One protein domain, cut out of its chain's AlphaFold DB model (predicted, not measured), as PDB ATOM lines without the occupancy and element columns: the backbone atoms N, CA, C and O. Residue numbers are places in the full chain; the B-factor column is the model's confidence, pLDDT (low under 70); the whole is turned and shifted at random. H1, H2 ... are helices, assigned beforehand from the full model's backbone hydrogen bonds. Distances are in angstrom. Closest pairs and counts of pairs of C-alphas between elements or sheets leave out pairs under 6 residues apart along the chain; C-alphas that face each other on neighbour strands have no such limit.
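This is residues 49 to 135 of the 269 residues of an uncharacterized protein of Lentisphaerae bacterium (UniProt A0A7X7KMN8). H3 lies in the middle, crossed by H5, on which H4 folds back as a hairpin; opposite them, H1 and H3 meet near their last residues as a V, with H2 near both. The printed part, 87 residues with five named helices in order H1 to H5 and no named strand, is all helix. It is compact, radius of gyration of the C-alphas 12.4 A, and elongated, 37 by 23 by 23 A.

Find C-alpha 50 at (248.183, 175.245, 181.451); H1 runs to 63, 20.4 A. Then come H2, 66 to 77; H3, 86 to 101, 22.9 A; H4, 110 to 117; and H5, 124 to 134, ending at (236.828, 192.123, 163.495).

H1 touches H3 with residues 58 to 62 alone, closest C-alphas Lys 62 and Trp 99, 6.3 A, at a steep tilt of 45 degrees. H2 is close to H3 but not clearly touching, C-alphas of Phe 69 and Tyr 100 at 7.8 A. H3 touches H5, C-alphas of Met 93 and Trp 126 at 4.9 A. Hairpin H4 and H5 touch, C-alphas of Val 117 and Arg 127 at 4.7 A. Every O i to N i+4 pair is within hydrogen-bond range in H2, H3 and H5, 9 of 10 in H1, 2 of 4 in H4.

The farthest C-alphas, Ser 49 and Leu 111, are 37.7 A apart. The printed part has no cut and no long link; pLDDT is under 70 at residues 50 and 80 to 91.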
ATOM      1  N   SER A  49     248.476 174.376 186.301       78.38
ATOM      2  CA  SER A  49     248.150 173.782 185.003       78.38
ATOM      3  C   SER A  49     248.157 174.830 183.881       78.38
ATOM      4  O   SER A  49     248.099 176.044 184.106       78.38
ATOM      5  N   LYS A  50     248.207 174.365 182.628       68.56
ATOM      6  CA  LYS A  50     248.183 175.245 181.451       68.56
ATOM      7  C   LYS A  50     246.896 176.072 181.403       68.56
ATOM      8  O   LYS A  50     246.938 177.261 181.094       68.56
ATOM      9  N   GLU A  51     245.768 175.447 181.712       73.88
ATOM     10  CA  GLU A  51     244.443 176.060 181.714       73.88
ATOM     11  C   GLU A  51     244.343 177.164 182.774       73.88
ATOM     12  O   GLU A  51     243.839 178.251 182.483       73.88
ATOM     13  N   GLU A  52     244.886 176.929 183.972       77.88
ATOM     14  CA  GLU A  52     244.930 177.925 185.048       77.88
ATOM     15  C   GLU A  52     245.800 179.129 184.675       77.88
ATOM     16  O   GLU A  52     245.370 180.271 184.850       77.88
ATOM     17  N   ARG A  53     246.974 178.906 184.066       74.00
ATOM     18  CA  ARG A  53     247.825 180.008 183.581       74.00
ATOM     19  C   ARG A  53     247.115 180.852 182.522       74.00
ATOM     20  O   ARG A  53     247.159 182.078 182.578       74.00
ATOM     21  N   VAL A  54     246.424 180.224 181.569       77.19
ATOM     22  CA  VAL A  54     245.649 180.951 180.548       77.19
ATOM     23  C   VAL A  54     244.525 181.773 181.186       77.19
ATOM     24  O   VAL A  54     244.323 182.925 180.799       77.19
ATOM     25  N   ALA A  55     243.827 181.225 182.182       79.38
ATOM     26  CA  ALA A  55     242.755 181.926 182.885       79.38
ATOM     27  C   ALA A  55     243.267 183.128 183.702       79.38
ATOM     28  O   ALA A  55     242.654 184.203 183.671       79.38
ATOM     29  N   GLU A  56     244.400 182.983 184.396       82.12
ATOM     30  CA  GLU A  56     245.043 184.084 185.122       82.12
ATOM     31  C   GLU A  56     245.509 185.189 184.160       82.12
ATOM     32  O   GLU A  56     245.231 186.370 184.391       82.12
ATOM     33  N   LEU A  57     246.134 184.817 183.036       82.31
ATOM     34  CA  LEU A  57     246.585 185.764 182.014       82.31
ATOM     35  C   LEU A  57     245.423 186.528 181.375       82.31
ATOM     36  O   LEU A  57     245.468 187.756 181.272       82.31
ATOM     37  N   GLN A  58     244.361 185.821 180.993       86.44
ATOM     38  CA  GLN A  58     243.149 186.431 180.458       86.44
ATOM     39  C   GLN A  58     242.541 187.421 181.459       86.44
ATOM     40  O   GLN A  58     242.167 188.535 181.086       86.44
ATOM     41  N   THR A  59     242.448 187.028 182.732       87.94
ATOM     42  CA  THR A  59     241.904 187.876 183.802       87.94
ATOM     43  C   THR A  59     242.742 189.135 184.001       87.94
ATOM     44  O   THR A  59     242.174 190.208 184.207       87.94
ATOM     45  N   HIS A  60     244.071 189.029 183.933       87.06
ATOM     46  CA  HIS A  60     244.960 190.184 184.005       87.06
ATOM     47  C   HIS A  60     244.749 191.126 182.815       87.06
ATOM     48  O   HIS A  60     244.439 192.298 183.015       87.06
ATOM     49  N   ILE A  61     244.825 190.604 181.585       86.56
ATOM     50  CA  ILE A  61     244.691 191.387 180.347       86.56
ATOM     51  C   ILE A  61     243.359 192.142 180.291       86.56
ATOM     52  O   ILE A  61     243.335 193.324 179.956       86.56
ATOM     53  N   LYS A  62     242.251 191.497 180.678       89.00
ATOM     54  CA  LYS A  62     240.916 192.118 180.660       89.00
ATOM     55  C   LYS A  62     240.749 193.280 181.647       89.00
ATOM     56  O   LYS A  62     239.808 194.053 181.495       89.00
ATOM     57  N   LYS A  63     241.619 193.395 182.657       89.38
ATOM     58  CA  LYS A  63     241.599 194.479 183.655       89.38
ATOM     59  C   LYS A  63     242.460 195.678 183.265       89.38
ATOM     60  O   LYS A  63     242.344 196.715 183.912       89.38
ATOM     61  N   LEU A  64     243.323 195.535 182.260       89.56
ATOM     62  CA  LEU A  64     244.181 196.619 181.802       89.56
ATOM     63  C   LEU A  64     243.343 197.729 181.157       89.56
ATOM     64  O   LEU A  64     242.337 197.472 180.495       89.56
ATOM     65  N   SER A  65     243.791 198.971 181.295       92.56
ATOM     66  CA  SER A  65     243.351 200.039 180.401       92.56
ATOM     67  C   SER A  65     243.875 199.801 178.980       92.56
ATOM     68  O   SER A  65     244.835 199.059 178.759       92.56
ATOM     69  N   LYS A  66     243.282 200.477 177.989       91.62
ATOM     70  CA  LYS A  66     243.723 200.395 176.586       91.62
ATOM     71  C   LYS A  66     245.209 200.737 176.416       91.62
ATOM     72  O   LYS A  66     245.926 200.017 175.727       91.62
ATOM     73  N   ALA A  67     245.684 201.788 177.086       91.31
ATOM     74  CA  ALA A  67     247.085 202.203 177.029       91.31
ATOM     75  C   ALA A  67     248.025 201.169 177.673       91.31
ATOM     76  O   ALA A  67     249.078 200.857 177.118       91.31
ATOM     77  N   GLU A  68     247.635 200.599 178.816       91.62
ATOM     78  CA  GLU A  68     248.406 199.541 179.480       91.62
ATOM     79  C   GLU A  68     248.452 198.264 178.643       91.62
ATOM     80  O   GLU A  68     249.506 197.643 178.536       91.62
ATOM     81  N   PHE A  69     247.348 197.901 177.989       92.31
ATOM     82  CA  PHE A  69     247.301 196.759 177.084       92.31
ATOM     83  C   PHE A  69     248.213 196.947 175.864       92.31
ATOM     84  O   PHE A  69     249.001 196.063 175.535       92.31
ATOM     85  N   GLN A  70     248.166 198.113 175.215       92.38
ATOM     86  CA  GLN A  70     249.056 198.420 174.090       92.38
ATOM     87  C   GLN A  70     250.528 198.415 174.509       92.38
ATOM     88  O   GLN A  70     251.379 197.914 173.776       92.38
ATOM     89  N   LYS A  71     250.838 198.932 175.703       89.94
ATOM     90  CA  LYS A  71     252.182 198.841 176.280       89.94
ATOM     91  C   LYS A  71     252.588 197.381 176.506       89.94
ATOM     92  O   LYS A  71     253.670 196.991 176.079       89.94
ATOM     93  N   PHE A  72     251.711 196.569 177.098       88.38
ATOM     94  CA  PHE A  72     251.936 195.136 177.298       88.38
ATOM     95  C   PHE A  72     252.249 194.409 175.986       88.38
ATOM     96  O   PHE A  72     253.224 193.667 175.932       88.38
ATOM     97  N   LEU A  73     251.487 194.661 174.916       89.56
ATOM     98  CA  LEU A  73     251.739 194.049 173.608       89.56
ATOM     99  C   LEU A  73     253.154 194.328 173.098       89.56
ATOM    100  O   LEU A  73     253.830 193.397 172.666       89.56
ATOM    101  N   LYS A  74     253.604 195.586 173.183       87.00
ATOM    102  CA  LYS A  74     254.946 196.007 172.747       87.00
ATOM    103  C   LYS A  74     256.046 195.326 173.559       87.00
ATOM    104  O   LYS A  74     257.047 194.874 173.007       87.00
ATOM    105  N   GLU A  75     255.862 195.239 174.874       83.62
ATOM    106  CA  GLU A  75     256.834 194.601 175.763       83.62
ATOM    107  C   GLU A  75     256.899 193.076 175.536       83.62
ATOM    108  O   GLU A  75     257.986 192.491 175.511       83.62
ATOM    109  N   VAL A  76     255.752 192.425 175.315       80.75
ATOM    110  CA  VAL A  76     255.688 190.984 175.038       80.75
ATOM    111  C   VAL A  76     256.264 190.650 173.666       80.75
ATOM    112  O   VAL A  76     257.052 189.714 173.562       80.75
ATOM    113  N   SER A  77     255.946 191.420 172.623       78.25
ATOM    114  CA  SER A  77     256.497 191.187 171.281       78.25
ATOM    115  C   SER A  77     258.014 191.353 171.222       78.25
ATOM    116  O   SER A  77     258.667 190.684 170.428       78.25
ATOM    117  N   ALA A  78     258.579 192.227 172.061       76.94
ATOM    118  CA  ALA A  78     260.023 192.428 172.162       76.94
ATOM    119  C   ALA A  78     260.742 191.290 172.913       76.94
ATOM    120  O   ALA A  78     261.971 191.214 172.895       76.94
ATOM    121  N   THR A  79     260.005 190.404 173.591       71.38
ATOM    122  CA  THR A  79     260.576 189.336 174.416       71.38
ATOM    123  C   THR A  79     260.476 187.985 173.701       71.38
ATOM    124  O   THR A  79     259.595 187.179 173.994       71.38
ATOM    125  N   GLU A  80     261.423 187.689 172.804       61.00
ATOM    126  CA  GLU A  80     261.456 186.429 172.027       61.00
ATOM    127  C   GLU A  80     261.408 185.164 172.900       61.00
ATOM    128  O   GLU A  80     260.814 184.162 172.517       61.00
ATOM    129  N   LYS A  81     261.965 185.222 174.117       58.22
ATOM    130  CA  LYS A  81     262.031 184.091 175.061       58.22
ATOM    131  C   LYS A  81     260.667 183.575 175.532       58.22
ATOM    132  O   LYS A  81     260.613 182.506 176.133       58.22
ATOM    133  N   VAL A  82     259.596 184.342 175.330       62.53
ATOM    134  CA  VAL A  82     258.236 183.956 175.735       62.53
ATOM    135  C   VAL A  82     257.618 182.968 174.744       62.53
ATOM    136  O   VAL A  82     256.790 182.153 175.143       62.53
ATOM    137  N   PHE A  83     258.036 183.003 173.478       64.25
ATOM    138  CA  PHE A  83     257.438 182.207 172.414       64.25
ATOM    139  C   PHE A  83     258.363 181.067 172.006       64.25
ATOM    140  O   PHE A  83     259.566 181.249 171.832       64.25
ATOM    141  N   ARG A  84     257.799 179.874 171.804       57.38
ATOM    142  CA  ARG A  84     258.572 178.701 171.349       57.38
ATOM    143  C   ARG A  84     258.782 178.653 169.830       57.38
ATOM    144  O   ARG A  84     259.333 177.680 169.324       57.38
ATOM    145  N   GLY A  85     258.338 179.685 169.116       57.66
ATOM    146  CA  GLY A  85     258.417 179.827 167.664       57.66
ATOM    147  C   GLY A  85     257.344 180.781 167.132       57.66
ATOM    148  O   GLY A  85     256.515 181.283 167.895       57.66
ATOM    149  N   GLU A  86     257.342 181.015 165.820       59.41
ATOM    150  CA  GLU A  86     256.386 181.916 165.151       59.41
ATOM    151  C   GLU A  86     254.929 181.443 165.272       59.41
ATOM    152  O   GLU A  86     254.037 182.259 165.482       59.41
ATOM    153  N   GLU A  87     254.682 180.131 165.230       56.88
ATOM    154  CA  GLU A  87     253.335 179.558 165.368       56.88
ATOM    155  C   GLU A  87     252.722 179.850 166.750       56.88
ATOM    156  O   GLU A  87     251.595 180.332 166.852       56.88
ATOM    157  N   ASP A  88     253.494 179.637 167.819       59.38
ATOM    158  CA  ASP A  88     253.097 179.910 169.208       59.38
ATOM    159  C   ASP A  88     252.844 181.412 169.428       59.38
ATOM    160  O   ASP A  88     251.899 181.805 170.119       59.38
ATOM    161  N   ARG A  89     253.644 182.262 168.770       64.19
ATOM    162  CA  ARG A  89     253.472 183.718 168.754       64.19
ATOM    163  C   ARG A  89     252.186 184.132 168.037       64.19
ATOM    164  O   ARG A  89     251.406 184.886 168.616       64.19
ATOM    165  N   ALA A  90     251.928 183.620 166.835       59.47
ATOM    166  CA  ALA A  90     250.718 183.923 166.069       59.47
ATOM    167  C   ALA A  90     249.449 183.491 166.825       59.47
ATOM    168  O   ALA A  90     248.523 184.288 167.001       59.47
ATOM    169  N   MET A  91     249.436 182.267 167.365       59.84
ATOM    170  CA  MET A  91     248.322 181.758 168.171       59.84
ATOM    171  C   MET A  91     248.087 182.613 169.425       59.84
ATOM    172  O   MET A  91     246.947 182.932 169.763       59.84
ATOM    173  N   SER A  92     249.160 183.031 170.104       75.06
ATOM    174  CA  SER A  92     249.073 183.891 171.292       75.06
ATOM    175  C   SER A  92     248.514 185.277 170.968       75.06
ATOM    176  O   SER A  92     247.642 185.769 171.687       75.06
ATOM    177  N   MET A  93     248.955 185.892 169.866       82.75
ATOM    178  CA  MET A  93     248.463 187.206 169.439       82.75
ATOM    179  C   MET A  93     246.982 187.172 169.060       82.75
ATOM    180  O   MET A  93     246.258 188.119 169.371       82.75
ATOM    181  N   PHE A  94     246.502 186.052 168.516       81.25
ATOM    182  CA  PHE A  94     245.075 185.825 168.303       81.25
ATOM    183  C   PHE A  94     244.272 185.831 169.609       81.25
ATOM    184  O   PHE A  94     243.257 186.525 169.720       81.25
ATOM    185  N   PHE A  95     244.741 185.123 170.640       81.69
ATOM    186  CA  PHE A  95     244.087 185.163 171.952       81.69
ATOM    187  C   PHE A  95     244.118 186.562 172.571       81.69
ATOM    188  O   PHE A  95     243.108 187.003 173.119       81.69
ATOM    189  N   TYR A  96     245.227 187.292 172.443       88.38
ATOM    190  CA  TYR A  96     245.333 188.654 172.966       88.38
ATOM    191  C   TYR A  96     244.396 189.629 172.252       88.38
ATOM    192  O   TYR A  96     243.756 190.438 172.922       88.38
ATOM    193  N   ALA A  97     244.257 189.544 170.927       91.19
ATOM    194  CA  ALA A  97     243.283 190.334 170.172       91.19
ATOM    195  C   ALA A  97     241.844 190.021 170.607       91.19
ATOM    196  O   ALA A  97     241.047 190.930 170.838       91.19
ATOM    197  N   ARG A  98     241.520 188.747 170.844       89.56
ATOM    198  CA  ARG A  98     240.199 188.370 171.360       89.56
ATOM    199  C   ARG A  98     239.941 188.905 172.768       89.56
ATOM    200  O   ARG A  98     238.863 189.414 173.054       89.56
ATOM    201  N   TRP A  99     240.916 188.794 173.667       91.69
ATOM    202  CA  TRP A  99     240.768 189.288 175.037       91.69
ATOM    203  C   TRP A  99     240.736 190.810 175.123       91.69
ATOM    204  O   TRP A  99     240.090 191.337 176.026       91.69
ATOM    205  N   TYR A 100     241.376 191.498 174.178       95.19
ATOM    206  CA  TYR A 100     241.249 192.938 174.007       95.19
ATOM    207  C   TYR A 100     239.790 193.344 173.765       95.19
ATOM    208  O   TYR A 100     239.264 194.166 174.515       95.19
ATOM    209  N   LEU A 101     239.114 192.707 172.802       93.81
ATOM    210  CA  LEU A 101     237.705 192.978 172.480       93.81
ATOM    211  C   LEU A 101     236.737 192.612 173.620       93.81
ATOM    212  O   LEU A 101     235.662 193.183 173.735       93.81
ATOM    213  N   ASP A 102     237.122 191.695 174.504       92.31
ATOM    214  CA  ASP A 102     236.340 191.348 175.696       92.31
ATOM    215  C   ASP A 102     236.626 192.254 176.916       92.31
ATOM    216  O   ASP A 102     235.964 192.118 177.952       92.31
ATOM    217  N   GLY A 103     237.641 193.117 176.842       93.81
ATOM    218  CA  GLY A 103     238.157 193.891 177.970       93.81
ATOM    219  C   GLY A 103     238.498 195.330 177.572       93.81
ATOM    220  O   GLY A 103     237.566 196.116 177.390       93.81
ATOM    221  N   PRO A 104     239.788 195.702 177.436       94.44
ATOM    222  CA  PRO A 104     240.201 197.085 177.182       94.44
ATOM    223  C   PRO A 104     239.550 197.747 175.955       94.44
ATOM    224  O   PRO A 104     239.332 198.954 175.970       94.44
ATOM    225  N   GLY A 105     239.244 196.969 174.912       95.25
ATOM    226  CA  GLY A 105     238.603 197.417 173.671       95.25
ATOM    227  C   GLY A 105     237.105 197.124 173.587       95.25
ATOM    228  O   GLY A 105     236.504 197.341 172.544       95.25
ATOM    229  N   LYS A 106     236.469 196.630 174.658       94.75
ATOM    230  CA  LYS A 106     235.066 196.172 174.630       94.75
ATOM    231  C   LYS A 106     234.058 197.231 174.184       94.75
ATOM    232  O   LYS A 106     233.019 196.892 173.624       94.75
ATOM    233  N   ASN A 107     234.340 198.492 174.486       94.94
ATOM    234  CA  ASN A 107     233.460 199.608 174.150       94.94
ATOM    235  C   ASN A 107     233.936 200.375 172.906       94.94
ATOM    236  O   ASN A 107     233.310 201.371 172.553       94.94
ATOM    237  N   ASP A 108     235.038 199.955 172.281       94.94
ATOM    238  CA  ASP A 108     235.512 200.570 171.047       94.94
ATOM    239  C   ASP A 108     234.595 200.150 169.897       94.94
ATOM    240  O   ASP A 108     234.277 198.969 169.733       94.94
ATOM    241  N   ASP A 109     234.192 201.116 169.077       93.50
ATOM    242  CA  ASP A 109     233.499 200.820 167.831       93.50
ATOM    243  C   ASP A 109     234.459 200.230 166.779       93.50
ATOM    244  O   ASP A 109     235.675 200.109 166.975       93.50
ATOM    245  N   LEU A 110     233.900 199.818 165.640       92.62
ATOM    246  CA  LEU A 110     234.678 199.229 164.555       92.62
ATOM    247  C   LEU A 110     235.796 200.171 164.077       92.62
ATOM    248  O   LEU A 110     236.919 199.719 163.871       92.62
ATOM    249  N   LEU A 111     235.523 201.471 163.934       94.00
ATOM    250  CA  LEU A 111     236.499 202.438 163.420       94.00
ATOM    251  C   LEU A 111     237.650 202.659 164.408       94.00
ATOM    252  O   LEU A 111     238.813 202.685 164.003       94.00
ATOM    253  N   ALA A 112     237.349 202.757 165.702       94.56
ATOM    254  CA  ALA A 112     238.340 202.878 166.764       94.56
ATOM    255  C   ALA A 112     239.249 201.644 166.844       94.56
ATOM    256  O   ALA A 112     240.449 201.786 167.089       94.56
ATOM    257  N   ASN A 113     238.701 200.450 166.608       95.06
ATOM    258  CA  ASN A 113     239.479 199.216 166.553       95.06
ATOM    259  C   ASN A 113     240.318 199.117 165.267       95.06
ATOM    260  O   ASN A 113     241.500 198.782 165.333       95.06
ATOM    261  N   LEU A 114     239.762 199.470 164.105       94.56
ATOM    262  CA  LEU A 114     240.491 199.452 162.831       94.56
ATOM    263  C   LEU A 114     241.607 200.503 162.770       94.56
ATOM    264  O   LEU A 114     242.631 200.272 162.130       94.56
ATOM    265  N   ALA A 115     241.488 201.610 163.507       94.06
ATOM    266  CA  ALA A 115     242.579 202.566 163.673       94.06
ATOM    267  C   ALA A 115     243.834 201.949 164.328       94.06
ATOM    268  O   ALA A 115     244.932 202.463 164.134       94.06
ATOM    269  N   LEU A 116     243.701 200.842 165.067       94.56
ATOM    270  CA  LEU A 116     244.839 200.126 165.656       94.56
ATOM    271  C   LEU A 116     245.555 199.224 164.645       94.56
ATOM    272  O   LEU A 116     246.734 198.930 164.822       94.56
ATOM    273  N   VAL A 117     244.881 198.813 163.566       93.94
ATOM    274  CA  VAL A 117     245.480 197.993 162.496       93.94
ATOM    275  C   VAL A 117     246.550 198.780 161.727       93.94
ATOM    276  O   VAL A 117     247.533 198.197 161.268       93.94
ATOM    277  N   LYS A 118     246.415 200.109 161.663       90.31
ATOM    278  CA  LYS A 118     247.410 201.002 161.051       90.31
ATOM    279  C   LYS A 118     248.489 201.518 162.010       90.31
ATOM    280  O   LYS A 118     249.431 202.167 161.572       90.31
ATOM    281  N   ASP A 119     248.370 201.273 163.316       92.56
ATOM    282  CA  ASP A 119     249.348 201.757 164.297       92.56
ATOM    283  C   ASP A 119     250.636 200.925 164.221       92.56
ATOM    284  O   ASP A 119     250.759 199.873 164.850       92.56
ATOM    285  N   GLN A 120     251.614 201.411 163.455       89.94
ATOM    286  CA  GLN A 120     252.916 200.764 163.260       89.94
ATOM    287  C   GLN A 120     253.672 200.488 164.567       89.94
ATOM    288  O   GLN A 120     254.540 199.620 164.609       89.94
ATOM    289  N   SER A 121     253.343 201.196 165.652       90.75
ATOM    290  CA  SER A 121     253.981 200.963 166.943       90.75
ATOM    291  C   SER A 121     253.525 199.659 167.607       90.75
ATOM    292  O   SER A 121     254.143 199.236 168.587       90.75
ATOM    293  N   LEU A 122     252.451 199.032 167.114       93.31
ATOM    294  CA  LEU A 122     251.915 197.774 167.625       93.31
ATOM    295  C   LEU A 122     252.420 196.562 166.823       93.31
ATOM    296  O   LEU A 122     252.623 196.657 165.606       93.31
ATOM    297  N   PRO A 123     252.558 195.391 167.475       90.75
ATOM    298  CA  PRO A 123     253.027 194.173 166.817       90.75
ATOM    299  C   PRO A 123     252.130 193.807 165.636       90.75
ATOM    300  O   PRO A 123     250.909 193.718 165.782       90.75
ATOM    301  N   TRP A 124     252.726 193.592 164.465       91.00
ATOM    302  CA  TRP A 124     251.968 193.339 163.241       91.00
ATOM    303  C   TRP A 124     251.128 192.060 163.331       91.00
ATOM    304  O   TRP A 124     250.019 192.044 162.811       91.00
ATOM    305  N   GLU A 125     251.592 191.024 164.045       88.25
ATOM    306  CA  GLU A 125     250.846 189.770 164.215       88.25
ATOM    307  C   GLU A 125     249.544 190.000 164.985       88.25
ATOM    308  O   GLU A 125     248.514 189.395 164.692       88.25
ATOM    309  N   TRP A 126     249.578 190.903 165.969       92.38
ATOM    310  CA  TRP A 126     248.389 191.295 166.715       92.38
ATOM    311  C   TRP A 126     247.458 192.163 165.873       92.38
ATOM    312  O   TRP A 126     246.249 191.956 165.908       92.38
ATOM    313  N   ARG A 127     248.005 193.097 165.080       94.81
ATOM    314  CA  ARG A 127     247.217 193.912 164.137       94.81
ATOM    315  C   ARG A 127     246.503 193.037 163.105       94.81
ATOM    316  O   ARG A 127     245.320 193.238 162.851       94.81
ATOM    317  N   TRP A 128     247.197 192.028 162.583       92.44
ATOM    318  CA  TRP A 128     246.641 191.011 161.695       92.44
ATOM    319  C   TRP A 128     245.540 190.188 162.374       92.44
ATOM    320  O   TRP A 128     244.438 190.077 161.843       92.44
ATOM    321  N   ALA A 129     245.791 189.677 163.581       89.75
ATOM    322  CA  ALA A 129     244.788 188.919 164.321       89.75
ATOM    323  C   ALA A 129     243.548 189.755 164.681       89.75
ATOM    324  O   ALA A 129     242.425 189.257 164.623       89.75
ATOM    325  N   LEU A 130     243.736 191.029 165.038       95.00
ATOM    326  CA  LEU A 130     242.637 191.954 165.292       95.00
ATOM    327  C   LEU A 130     241.781 192.132 164.035       95.00
ATOM    328  O   LEU A 130     240.561 192.014 164.120       95.00
ATOM    329  N   LEU A 131     242.408 192.370 162.880       94.56
ATOM    330  CA  LEU A 131     241.715 192.486 161.598       94.56
ATOM    331  C   LEU A 131     240.871 191.239 161.290       94.56
ATOM    332  O   LEU A 131     239.705 191.370 160.917       94.56
ATOM    333  N   ASP A 132     241.435 190.043 161.480       88.94
ATOM    334  CA  ASP A 132     240.744 188.785 161.183       88.94
ATOM    335  C   ASP A 132     239.547 188.520 162.111       88.94
ATOM    336  O   ASP A 132     238.520 188.007 161.674       88.94
ATOM    337  N   ILE A 133     239.633 188.919 163.384       89.25
ATOM    338  CA  ILE A 133     238.525 188.767 164.341       89.25
ATOM    339  C   ILE A 133     237.426 189.810 164.106       89.25
ATOM    340  O   ILE A 133     236.249 189.498 164.290       89.25
ATOM    341  N   LEU A 134     237.790 191.040 163.729       92.25
ATOM    342  CA  LEU A 134     236.828 192.123 163.495       92.25
ATOM    343  C   LEU A 134     235.938 191.871 162.281       92.25
ATOM    344  O   LEU A 134     234.801 192.341 162.271       92.25
ATOM    345  N   LYS A 135     236.457 191.158 161.273       90.69
ATOM    346  CA  LYS A 135     235.740 190.825 160.037       90.69
ATOM    347  C   LYS A 135     234.980 192.022 159.444       90.69
ATOM    348  O   LYS A 135     233.745 192.016 159.376       90.69
TER     349      LYS A 135